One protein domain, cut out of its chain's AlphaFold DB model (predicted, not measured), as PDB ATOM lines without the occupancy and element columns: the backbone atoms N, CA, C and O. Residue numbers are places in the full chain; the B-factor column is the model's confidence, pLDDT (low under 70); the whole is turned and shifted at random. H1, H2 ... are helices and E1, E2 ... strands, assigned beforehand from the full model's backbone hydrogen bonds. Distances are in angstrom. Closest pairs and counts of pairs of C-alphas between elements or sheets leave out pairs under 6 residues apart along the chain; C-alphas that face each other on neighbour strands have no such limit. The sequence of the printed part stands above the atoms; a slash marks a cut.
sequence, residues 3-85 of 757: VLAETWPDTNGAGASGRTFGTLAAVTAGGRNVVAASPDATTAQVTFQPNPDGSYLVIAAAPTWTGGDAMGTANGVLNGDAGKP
ATOM      1  N   VAL A   3      53.187 120.413 121.469       95.06
ATOM      2  CA  VAL A   3      53.641 121.362 120.440       95.06
ATOM      3  C   VAL A   3      55.158 121.562 120.493       95.06
ATOM      4  O   VAL A   3      55.754 121.479 121.570       95.06
ATOM      5  N   LEU A   4      55.747 121.851 119.332       95.31
ATOM      6  CA  LEU A   4      57.091 122.393 119.131       95.31
ATOM      7  C   LEU A   4      56.956 123.705 118.377       95.31
ATOM      8  O   LEU A   4      56.262 123.753 117.366       95.31
ATOM      9  N   ALA A   5      57.593 124.758 118.870       94.69
ATOM     10  CA  ALA A   5      57.493 126.078 118.277       94.69
ATOM     11  C   ALA A   5      58.850 126.772 118.302       94.69
ATOM     12  O   ALA A   5      59.505 126.814 119.343       94.69
ATOM     13  N   GLU A   6      59.216 127.382 117.184       94.38
ATOM     14  CA  GLU A   6      60.382 128.247 117.061       94.38
ATOM     15  C   GLU A   6      59.978 129.550 116.372       94.38
ATOM     16  O   GLU A   6      59.074 129.570 115.538       94.38
ATOM     17  N   THR A   7      60.621 130.658 116.735       95.56
ATOM     18  CA  THR A   7      60.437 131.943 116.054       95.56
ATOM     19  C   THR A   7      61.761 132.636 115.815       95.56
ATOM     20  O   THR A   7      62.610 132.650 116.707       95.56
ATOM     21  N   TRP A   8      61.875 133.333 114.690       93.81
ATOM     22  CA  TRP A   8      63.018 134.177 114.361       93.81
ATOM     23  C   TRP A   8      62.560 135.532 113.794       93.81
ATOM     24  O   TRP A   8      61.607 135.598 113.012       93.81
ATOM     25  N   PRO A   9      63.199 136.649 114.190       94.25
ATOM     26  CA  PRO A   9      62.923 137.955 113.608       94.25
ATOM     27  C   PRO A   9      63.740 138.185 112.325       94.25
ATOM     28  O   PRO A   9      64.942 137.929 112.277       94.25
ATOM     29  N   ASP A  10      63.113 138.748 111.295       93.38
ATOM     30  CA  ASP A  10      63.791 139.260 110.098       93.38
ATOM     31  C   ASP A  10      64.365 140.657 110.378       93.38
ATOM     32  O   ASP A  10      63.786 141.677 110.003       93.38
ATOM     33  N   THR A  11      65.481 140.708 111.109       93.50
ATOM     34  CA  THR A  11      66.168 141.957 111.511       93.50
ATOM     35  C   THR A  11      67.579 142.099 110.945       93.50
ATOM     36  O   THR A  11      68.241 143.104 111.201       93.50
ATOM     37  N   ASN A  12      68.057 141.106 110.195       88.56
ATOM     38  CA  ASN A  12      69.432 141.052 109.706       88.56
ATOM     39  C   ASN A  12      69.510 141.414 108.216       88.56
ATOM     40  O   ASN A  12      68.694 140.968 107.413       88.56
ATOM     41  N   GLY A  13      70.537 142.181 107.843       87.94
ATOM     42  CA  GLY A  13      70.807 142.568 106.456       87.94
ATOM     43  C   GLY A  13      69.995 143.768 105.957       87.94
ATOM     44  O   GLY A  13      69.092 144.286 106.618       87.94
ATOM     45  N   ALA A  14      70.347 144.248 104.766       88.94
ATOM     46  CA  ALA A  14      69.625 145.319 104.093       88.94
ATOM     47  C   ALA A  14      68.186 144.887 103.752       88.94
ATOM     48  O   ALA A  14      67.932 143.744 103.369       88.94
ATOM     49  N   GLY A  15      67.233 145.814 103.888       88.88
ATOM     50  CA  GLY A  15      65.830 145.573 103.530       88.88
ATOM     51  C   GLY A  15      65.043 144.695 104.511       88.88
ATOM     52  O   GLY A  15      63.932 144.280 104.172       88.88
ATOM     53  N   ALA A  16      65.604 144.393 105.691       92.50
ATOM     54  CA  ALA A  16      64.953 143.608 106.741       92.50
ATOM     55  C   ALA A  16      63.585 144.200 107.122       92.50
ATOM     56  O   ALA A  16      63.446 145.411 107.298       92.50
ATOM     57  N   SER A  17      62.561 143.351 107.218       92.94
ATOM     58  CA  SER A  17      61.176 143.775 107.452       92.94
ATOM     59  C   SER A  17      60.841 144.018 108.925       92.94
ATOM     60  O   SER A  17      59.824 144.642 109.218       92.94
ATOM     61  N   GLY A  18      61.644 143.487 109.850       93.62
ATOM     62  CA  GLY A  18      61.348 143.454 111.282       93.62
ATOM     63  C   GLY A  18      60.223 142.485 111.669       93.62
ATOM     64  O   GLY A  18      59.865 142.422 112.843       93.62
ATOM     65  N   ARG A  19      59.650 141.737 110.713       93.12
ATOM     66  CA  ARG A  19      58.596 140.746 110.977       93.12
ATOM     67  C   ARG A  19      59.172 139.535 111.706       93.12
ATOM     68  O   ARG A  19      60.304 139.130 111.454       93.12
ATOM     69  N   THR A  20      58.365 138.926 112.568       94.69
ATOM     70  CA  THR A  20      58.675 137.633 113.187       94.69
ATOM     71  C   THR A  20      58.077 136.509 112.354       94.69
ATOM     72  O   THR A  20      56.886 136.531 112.041       94.69
ATOM     73  N   PHE A  21      58.910 135.534 112.021       92.75
ATOM     74  CA  PHE A  21      58.542 134.281 111.372       92.75
ATOM     75  C   PHE A  21      58.738 133.128 112.355       92.75
ATOM     76  O   PHE A  21      59.314 133.317 113.430       92.75
ATOM     77  N   GLY A  22      58.233 131.949 112.018       93.31
ATOM     78  CA  GLY A  22      58.335 130.797 112.892       93.31
ATOM     79  C   GLY A  22      57.843 129.502 112.262       93.31
ATOM     80  O   GLY A  22      57.083 129.509 111.293       93.31
ATOM     81  N   THR A  23      58.234 128.387 112.875       92.69
ATOM     82  CA  THR A  23      57.668 127.057 112.641       92.69
ATOM     83  C   THR A  23      56.896 126.601 113.878       92.69
ATOM     84  O   THR A  23      57.308 126.839 115.015       92.69
ATOM     85  N   LEU A  24      55.748 125.957 113.670       95.19
ATOM     86  CA  LEU A  24      54.972 125.311 114.726       95.19
ATOM     87  C   LEU A  24      54.581 123.924 114.242       95.19
ATOM     88  O   LEU A  24      53.917 123.799 113.220       95.19
ATOM     89  N   ALA A  25      54.957 122.899 114.994       95.00
ATOM     90  CA  ALA A  25      54.464 121.543 114.830       95.00
ATOM     91  C   ALA A  25      53.628 121.160 116.051       95.00
ATOM     92  O   ALA A  25      53.976 121.464 117.192       95.00
ATOM     93  N   ALA A  26      52.519 120.474 115.827       95.19
ATOM     94  CA  ALA A  26      51.638 119.994 116.875       95.19
ATOM     95  C   ALA A  26      51.274 118.538 116.630       95.19
ATOM     96  O   ALA A  26      51.097 118.122 115.488       95.19
ATOM     97  N   VAL A  27      51.108 117.774 117.706       95.12
ATOM     98  CA  VAL A  27      50.618 116.397 117.644       95.12
ATOM     99  C   VAL A  27      49.569 116.153 118.721       95.12
ATOM    100  O   VAL A  27      49.667 116.614 119.864       95.12
ATOM    101  N   THR A  28      48.523 115.422 118.359       94.06
ATOM    102  CA  THR A  28      47.476 114.969 119.274       94.06
ATOM    103  C   THR A  28      46.964 113.593 118.861       94.06
ATOM    104  O   THR A  28      47.216 113.137 117.746       94.06
ATOM    105  N   ALA A  29      46.244 112.925 119.760       94.25
ATOM    106  CA  ALA A  29      45.657 111.623 119.490       94.25
ATOM    107  C   ALA A  29      44.202 111.542 119.957       94.25
ATOM    108  O   ALA A  29      43.816 112.158 120.952       94.25
ATOM    109  N   GLY A  30      43.414 110.775 119.212       93.00
ATOM    110  CA  GLY A  30      42.094 110.268 119.539       93.00
ATOM    111  C   GLY A  30      42.201 108.878 120.134       93.00
ATOM    112  O   GLY A  30      42.848 108.003 119.560       93.00
ATOM    113  N   GLY A  31      41.572 108.679 121.283       91.94
ATOM    114  CA  GLY A  31      41.646 107.446 122.047       91.94
ATOM    115  C   GLY A  31      41.328 107.715 123.511       91.94
ATOM    116  O   GLY A  31      40.746 108.739 123.873       91.94
ATOM    117  N   ARG A  32      41.750 106.802 124.376       94.56
ATOM    118  CA  ARG A  32      41.621 106.926 125.827       94.56
ATOM    119  C   ARG A  32      42.948 107.347 126.438       94.56
ATOM    120  O   ARG A  32      44.009 107.041 125.903       94.56
ATOM    121  N   ASN A  33      42.884 107.998 127.599       95.38
ATOM    122  CA  ASN A  33      44.063 108.338 128.403       95.38
ATOM    123  C   ASN A  33      45.146 109.085 127.603       95.38
ATOM    124  O   ASN A  33      46.330 108.778 127.716       95.38
ATOM    125  N   VAL A  34      44.723 110.039 126.767       94.31
ATOM    126  CA  VAL A  34      45.623 110.850 125.941       94.31
ATOM    127  C   VAL A  34      46.392 111.817 126.840       94.31
ATOM    128  O   VAL A  34      45.809 112.715 127.446       94.31
ATOM    129  N   VAL A  35      47.706 111.641 126.910       95.69
ATOM    130  CA  VAL A  35      48.644 112.469 127.670       95.69
ATOM    131  C   VAL A  35      49.629 113.087 126.692       95.69
ATOM    132  O   VAL A  35      50.159 112.402 125.824       95.69
ATOM    133  N   ALA A  36      49.874 114.385 126.827       94.19
ATOM    134  CA  ALA A  36      50.833 115.110 126.011       94.19
ATOM    135  C   ALA A  36      51.997 115.614 126.864       94.19
ATOM    136  O   ALA A  36      51.787 116.029 128.004       94.19
ATOM    137  N   ALA A  37      53.199 115.597 126.298       93.50
ATOM    138  CA  ALA A  37      54.410 116.121 126.910       93.50
ATOM    139  C   ALA A  37      55.347 116.685 125.834       93.50
ATOM    140  O   ALA A  37      55.342 116.214 124.699       93.50
ATOM    141  N   SER A  38      56.179 117.650 126.208       90.50
ATOM    142  CA  SER A  38      57.318 118.102 125.401       90.50
ATOM    143  C   SER A  38      58.581 117.842 126.225       90.50
ATOM    144  O   SER A  38      58.938 118.684 127.051       90.50
ATOM    145  N   PRO A  39      59.167 116.632 126.146       90.94
ATOM    146  CA  PRO A  39      60.237 116.223 127.057       90.94
ATOM    147  C   PRO A  39      61.534 117.022 126.871       90.94
ATOM    148  O   PRO A  39      62.307 117.142 127.820       90.94
ATOM    149  N   ASP A  40      61.756 117.593 125.686       92.06
ATOM    150  CA  ASP A  40      62.897 118.449 125.362       92.06
ATOM    151  C   ASP A  40      62.528 119.483 124.277       92.06
ATOM    152  O   ASP A  40      61.381 119.559 123.836       92.06
ATOM    153  N   ALA A  41      63.502 120.303 123.869       87.25
ATOM    154  CA  ALA A  41      63.316 121.393 122.906       87.25
ATOM    155  C   ALA A  41      63.032 120.930 121.463       87.25
ATOM    156  O   ALA A  41      62.659 121.747 120.627       87.25
ATOM    157  N   THR A  42      63.207 119.642 121.170       90.00
ATOM    158  CA  THR A  42      63.099 119.048 119.828       90.00
ATOM    159  C   THR A  42      62.033 117.959 119.733       90.00
ATOM    160  O   THR A  42      61.800 117.418 118.655       90.00
ATOM    161  N   THR A  43      61.350 117.649 120.838       92.00
ATOM    162  CA  THR A  43      60.391 116.545 120.918       92.00
ATOM    163  C   THR A  43      59.033 117.017 121.439       92.00
ATOM    164  O   THR A  43      58.919 117.514 122.558       92.00
ATOM    165  N   ALA A  44      57.974 116.788 120.657       93.12
ATOM    166  CA  ALA A  44      56.586 116.802 121.120       93.12
ATOM    167  C   ALA A  44      56.041 115.373 121.093       93.12
ATOM    168  O   ALA A  44      56.087 114.695 120.069       93.12
ATOM    169  N   GLN A  45      55.513 114.914 122.223       95.00
ATOM    170  CA  GLN A  45      55.095 113.532 122.420       95.00
ATOM    171  C   GLN A  45      53.646 113.450 122.897       95.00
ATOM    172  O   GLN A  45      53.204 114.202 123.770       95.00
ATOM    173  N   VAL A  46      52.911 112.477 122.357       95.62
ATOM    174  CA  VAL A  46      51.584 112.093 122.841       95.62
ATOM    175  C   VAL A  46      51.555 110.593 123.101       95.62
ATOM    176  O   VAL A  46      51.895 109.798 122.231       95.62
ATOM    177  N   THR A  47      51.110 110.219 124.295       96.69
ATOM    178  CA  THR A  47      50.878 108.834 124.714       96.69
ATOM    179  C   THR A  47      49.380 108.627 124.883       96.69
ATOM    180  O   THR A  47      48.701 109.479 125.448       96.69
ATOM    181  N   PHE A  48      48.841 107.513 124.398       96.88
ATOM    182  CA  PHE A  48      47.411 107.215 124.474       96.88
ATOM    183  C   PHE A  48      47.167 105.703 124.482       96.88
ATOM    184  O   PHE A  48      48.065 104.907 124.214       96.88
ATOM    185  N   GLN A  49      45.935 105.309 124.786       97.44
ATOM    186  CA  GLN A  49      45.428 103.952 124.598       97.44
ATOM    187  C   GLN A  49      44.364 103.956 123.494       97.44
ATOM    188  O   GLN A  49      43.571 104.901 123.441       97.44
ATOM    189  N   PRO A  50      44.265 102.909 122.657       95.56
ATOM    190  CA  PRO A  50      43.162 102.789 121.711       95.56
ATOM    191  C   PRO A  50      41.791 102.791 122.403       95.56
ATOM    192  O   PRO A  50      41.653 102.462 123.595       95.56
ATOM    193  N   ASN A  51      40.761 103.144 121.641       92.12
ATOM    194  CA  ASN A  51      39.365 102.970 122.027       92.12
ATOM    195  C   ASN A  51      39.051 101.486 122.316       92.12
ATOM    196  O   ASN A  51      39.825 100.605 121.939       92.12
ATOM    197  N   PRO A  52      37.935 101.170 123.003       94.25
ATOM    198  CA  PRO A  52      37.569  99.782 123.305       94.25
ATOM    199  C   PRO A  52      37.402  98.879 122.073       94.25
ATOM    200  O   PRO A  52      37.573  97.672 122.190       94.25
ATOM    201  N   ASP A  53      37.089  99.456 120.911       90.81
ATOM    202  CA  ASP A  53      36.989  98.763 119.620       90.81
ATOM    203  C   ASP A  53      38.341  98.629 118.887       90.81
ATOM    204  O   ASP A  53      38.387  98.144 117.762       90.81
ATOM    205  N   GLY A  54      39.439  99.068 119.511       91.75
ATOM    206  CA  GLY A  54      40.786  99.062 118.939       91.75
ATOM    207  C   GLY A  54      41.116 100.273 118.063       91.75
ATOM    208  O   GLY A  54      42.270 100.427 117.670       91.75
ATOM    209  N   SER A  55      40.157 101.160 117.781       89.62
ATOM    210  CA  SER A  55      40.393 102.337 116.939       89.62
ATOM    211  C   SER A  55      41.194 103.427 117.660       89.62
ATOM    212  O   SER A  55      41.114 103.599 118.879       89.62
ATOM    213  N   TYR A  56      41.961 104.199 116.898       92.00
ATOM    214  CA  TYR A  56      42.611 105.428 117.344       92.00
ATOM    215  C   TYR A  56      42.905 106.323 116.139       92.00
ATOM    216  O   TYR A  56      42.857 105.875 114.993       92.00
ATOM    217  N   LEU A  57      43.217 107.589 116.398       91.88
ATOM    218  CA  LEU A  57      43.610 108.547 115.367       91.88
ATOM    219  C   LEU A  57      44.779 109.378 115.879       91.88
ATOM    220  O   LEU A  57      44.684 109.947 116.956       91.88
ATOM    221  N   VAL A  58      45.871 109.474 115.127       92.81
ATOM    222  CA  VAL A  58      46.968 110.403 115.433       92.81
ATOM    223  C   VAL A  58      46.938 111.508 114.394       92.81
ATOM    224  O   VAL A  58      46.853 111.225 113.201       92.81
ATOM    225  N   ILE A  59      46.984 112.757 114.846       91.94
ATOM    226  CA  ILE A  59      46.970 113.925 113.967       91.94
ATOM    227  C   ILE A  59      48.195 114.771 114.272       91.94
ATOM    228  O   ILE A  59      48.410 115.156 115.425       91.94
ATOM    229  N   ALA A  60      48.963 115.064 113.227       92.75
ATOM    230  CA  ALA A  60      50.011 116.071 113.231       92.75
ATOM    231  C   ALA A  60      49.530 117.310 112.464       92.75
ATOM    232  O   ALA A  60      48.824 117.184 111.464       92.75
ATOM    233  N   ALA A  61      49.899 118.500 112.931       92.06
ATOM    234  CA  ALA A  61      49.579 119.766 112.280       92.06
ATOM    235  C   ALA A  61      50.804 120.680 112.240       92.06
ATOM    236  O   ALA A  61      51.579 120.715 113.194       92.06
ATOM    237  N   ALA A  62      50.932 121.441 111.154       92.50
ATOM    238  CA  ALA A  62      51.975 122.443 110.958       92.50
ATOM    239  C   ALA A  62      51.350 123.796 110.556       92.50
ATOM    240  O   ALA A  62      51.382 124.166 109.383       92.50
ATOM    241  N   PRO A  63      50.657 124.492 111.479       92.62
ATOM    242  CA  PRO A  63      50.015 125.768 111.172       92.62
ATOM    243  C   PRO A  63      51.040 126.884 110.933       92.62
ATOM    244  O   PRO A  63      52.149 126.854 111.468       92.62
ATOM    245  N   THR A  64      50.634 127.927 110.205       91.38
ATOM    246  CA  THR A  64      51.393 129.183 110.127       91.38
ATOM    247  C   THR A  64      51.679 129.724 111.528       91.38
ATOM    248  O   THR A  64      50.786 129.774 112.379       91.38
ATOM    249  N   TRP A  65      52.917 130.159 111.764       94.88
ATOM    250  CA  TRP A  65      53.375 130.582 113.081       94.88
ATOM    251  C   TRP A  65      54.263 131.823 113.017       94.88
ATOM    252  O   TRP A  65      55.191 131.913 112.221       94.88
ATOM    253  N   THR A  66      53.968 132.791 113.882       95.06
ATOM    254  CA  THR A  66      54.705 134.062 113.994       95.06
ATOM    255  C   THR A  66      54.956 134.444 115.458       95.06
ATOM    256  O   THR A  66      55.157 135.616 115.769       95.06
ATOM    257  N   GLY A  67      54.902 133.469 116.376       95.12
ATOM    258  CA  GLY A  67      55.001 133.676 117.824       95.12
ATOM    259  C   GLY A  67      53.659 133.827 118.548       95.12
ATOM    260  O   GLY A  67      52.603 133.927 117.927       95.12
ATOM    261  N   GLY A  68      53.704 133.851 119.885       95.69
ATOM    262  CA  GLY A  68      52.526 134.012 120.748       95.69
ATOM    263  C   GLY A  68      52.098 132.725 121.459       95.69
ATOM    264  O   GLY A  68      52.926 132.048 122.069       95.69
ATOM    265  N   ASP A  69      50.804 132.394 121.410       95.62
ATOM    266  CA  ASP A  69      50.225 131.195 122.037       95.62
ATOM    267  C   ASP A  69      50.235 129.993 121.076       95.62
ATOM    268  O   ASP A  69      49.322 129.809 120.269       95.62
ATOM    269  N   ALA A  70      51.270 129.152 121.174       94.94
ATOM    270  CA  ALA A  70      51.444 127.986 120.303       94.94
ATOM    271  C   ALA A  70      50.317 126.954 120.464       94.94
ATOM    272  O   ALA A  70      49.864 126.361 119.484       94.94
ATOM    273  N   MET A  71      49.833 126.757 121.694       93.38
ATOM    274  CA  MET A  71      48.745 125.823 121.978       93.38
ATOM    275  C   MET A  71      47.427 126.329 121.393       93.38
ATOM    276  O   MET A  71      46.692 125.551 120.786       93.38
ATOM    277  N   GLY A  72      47.138 127.623 121.544       94.81
ATOM    278  CA  GLY A  72      45.980 128.273 120.934       94.81
ATOM    279  C   GLY A  72      45.990 128.165 119.409       94.81
ATOM    280  O   GLY A  72      45.006 127.705 118.827       94.81
ATOM    281  N   THR A  73      47.115 128.495 118.766       95.75
ATOM    282  CA  THR A  73      47.271 128.407 117.303       95.75
ATOM    283  C   THR A  73      47.085 126.979 116.792       95.75
ATOM    284  O   THR A  73      46.298 126.749 115.873       95.75
ATOM    285  N   ALA A  74      47.742 125.996 117.418       94.56
ATOM    286  CA  ALA A  74      47.599 124.591 117.043       94.56
ATOM    287  C   ALA A  74      46.161 124.075 117.235       94.56
ATOM    288  O   ALA A  74      45.623 123.399 116.356       94.56
ATOM    289  N   ASN A  75      45.503 124.440 118.341       91.94
ATOM    290  CA  ASN A  75      44.102 124.086 118.581       91.94
ATOM    291  C   ASN A  75      43.148 124.726 117.564       91.94
ATOM    292  O   ASN A  75      42.131 124.117 117.240       91.94
ATOM    293  N   GLY A  76      43.469 125.916 117.048       91.94
ATOM    294  CA  GLY A  76      42.680 126.585 116.012       91.94
ATOM    295  C   GLY A  76      42.590 125.783 114.711       91.94
ATOM    296  O   GLY A  76      41.539 125.784 114.073       91.94
ATOM    297  N   VAL A  77      43.652 125.052 114.354       88.94
ATOM    298  CA  VAL A  77      43.676 124.189 113.160       88.94
ATOM    299  C   VAL A  77      43.184 122.776 113.465       88.94
ATOM    300  O   VAL A  77      42.429 122.218 112.677       88.94
ATOM    301  N   LEU A  78      43.560 122.203 114.613       88.38
ATOM    302  CA  LEU A  78      43.181 120.833 114.978       88.38
ATOM    303  C   LEU A  78      41.729 120.697 115.456       88.38
ATOM    304  O   LEU A  78      41.181 119.613 115.362       88.38
ATOM    305  N   ASN A  79      41.119 121.735 116.034       82.12
ATOM    306  CA  ASN A  79      39.682 121.854 116.335       82.12
ATOM    307  C   ASN A  79      38.934 120.560 116.775       82.12
ATOM    308  O   ASN A  79      37.873 120.208 116.247       82.12
ATOM    309  N   GLY A  80      39.493 119.814 117.736       80.12
ATOM    310  CA  GLY A  80      38.887 118.577 118.251       80.12
ATOM    311  C   GLY A  80      38.857 117.398 117.266       80.12
ATOM    312  O   GLY A  80      38.210 116.390 117.548       80.12
ATOM    313  N   ASP A  81      39.564 117.490 116.139       86.94
ATOM    314  CA  ASP A  81      39.621 116.493 115.065       86.94
ATOM    315  C   ASP A  81      40.067 115.116 115.544       86.94
ATOM    316  O   ASP A  81      39.597 114.100 115.042       86.94
ATOM    317  N   ALA A  82      40.892 115.067 116.587       86.38
ATOM    318  CA  ALA A  82      41.308 113.824 117.222       86.38
ATOM    319  C   ALA A  82      40.122 112.944 117.664       86.38
ATOM    320  O   ALA A  82      40.238 111.727 117.682       86.38
ATOM    321  N   GLY A  83      38.977 113.537 118.019       85.44
ATOM    322  CA  GLY A  83      37.779 112.795 118.425       85.44
ATOM    323  C   GLY A  83      36.837 112.419 117.278       85.44
ATOM    324  O   GLY A  83      35.800 111.807 117.530       85.44
ATOM    325  N   LYS A  84      37.140 112.815 116.037       87.31
ATOM    326  CA  LYS A  84      36.271 112.607 114.873       87.31
ATOM    327  C   LYS A  84      36.648 111.316 114.131       87.31
ATOM    328  O   LYS A  84      37.795 110.877 114.197       87.31
ATOM    329  N   PRO A  85      35.708 110.697 113.393       86.25
ATOM    330  CA  PRO A  85      36.042 109.570 112.528       86.25
ATOM    331  C   PRO A  85      36.984 110.015 111.389       86.25
ATOM    332  O   PRO A  85      36.829 111.136 110.894       86.25
TER     333      PRO A  85
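AT A GLANCE: This is residues 3 to 85 of the 757 residues of an uncharacterized protein of Actinobacteria bacterium 13_2_20CM_2_71_6 (UniProt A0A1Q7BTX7). A narrow rod is built along the long strand E2: E1 pairs with its earlier part, E5 with its later part, helix H1 packs on one face of this sheet, and the hairpin E3 and E4 folds back on E2. The printed part has 83 residues, with five named strands and one named helix in the order E1 E2 E3 E4 E5 H1; the class is mostly strand, strands holding 39 and the helix 9 of the 48 residues in named elements, and the sheets E1 - E2 - E5 and E3 - E4 are antiparallel. The whole is loose, radius of gyration of the C-alphas 16.0 A, spans 59 by 25 by 15 A.

HOW THE PARTS SIT: E1, residues 3 to 9, and E2, residues 20 to 30, form a hairpin; N 6 and O 23 are 2.9 A apart. E3, residues 32 to 40, and E4, residues 43 to 49, form another, with N 35 and O 47 at 2.8 A. The closest C-alphas of E2 and E4, Thr 28 and Val 46, are 6.2 A apart. E5, residues 57 to 61, is antiparallel to E2, with N 28 and O 59 at 2.9 A. H1, residues 70 to 78, is on the sheet at a height of 8.6 A, every O i to N i+4 pair within hydrogen-bond range.

IN THESE COORDINATES: C-alpha 3 begins E1 at (53.641, 121.362, 120.440); E2 is 32.6 A long; C-alpha 78 ends H1 at (43.181, 120.833, 114.978).

THE WHOLE: The farthest C-alphas, Ala 14 and Asp 53, are 58.9 A apart. The printed part has no cut, no long link and no residue under 70.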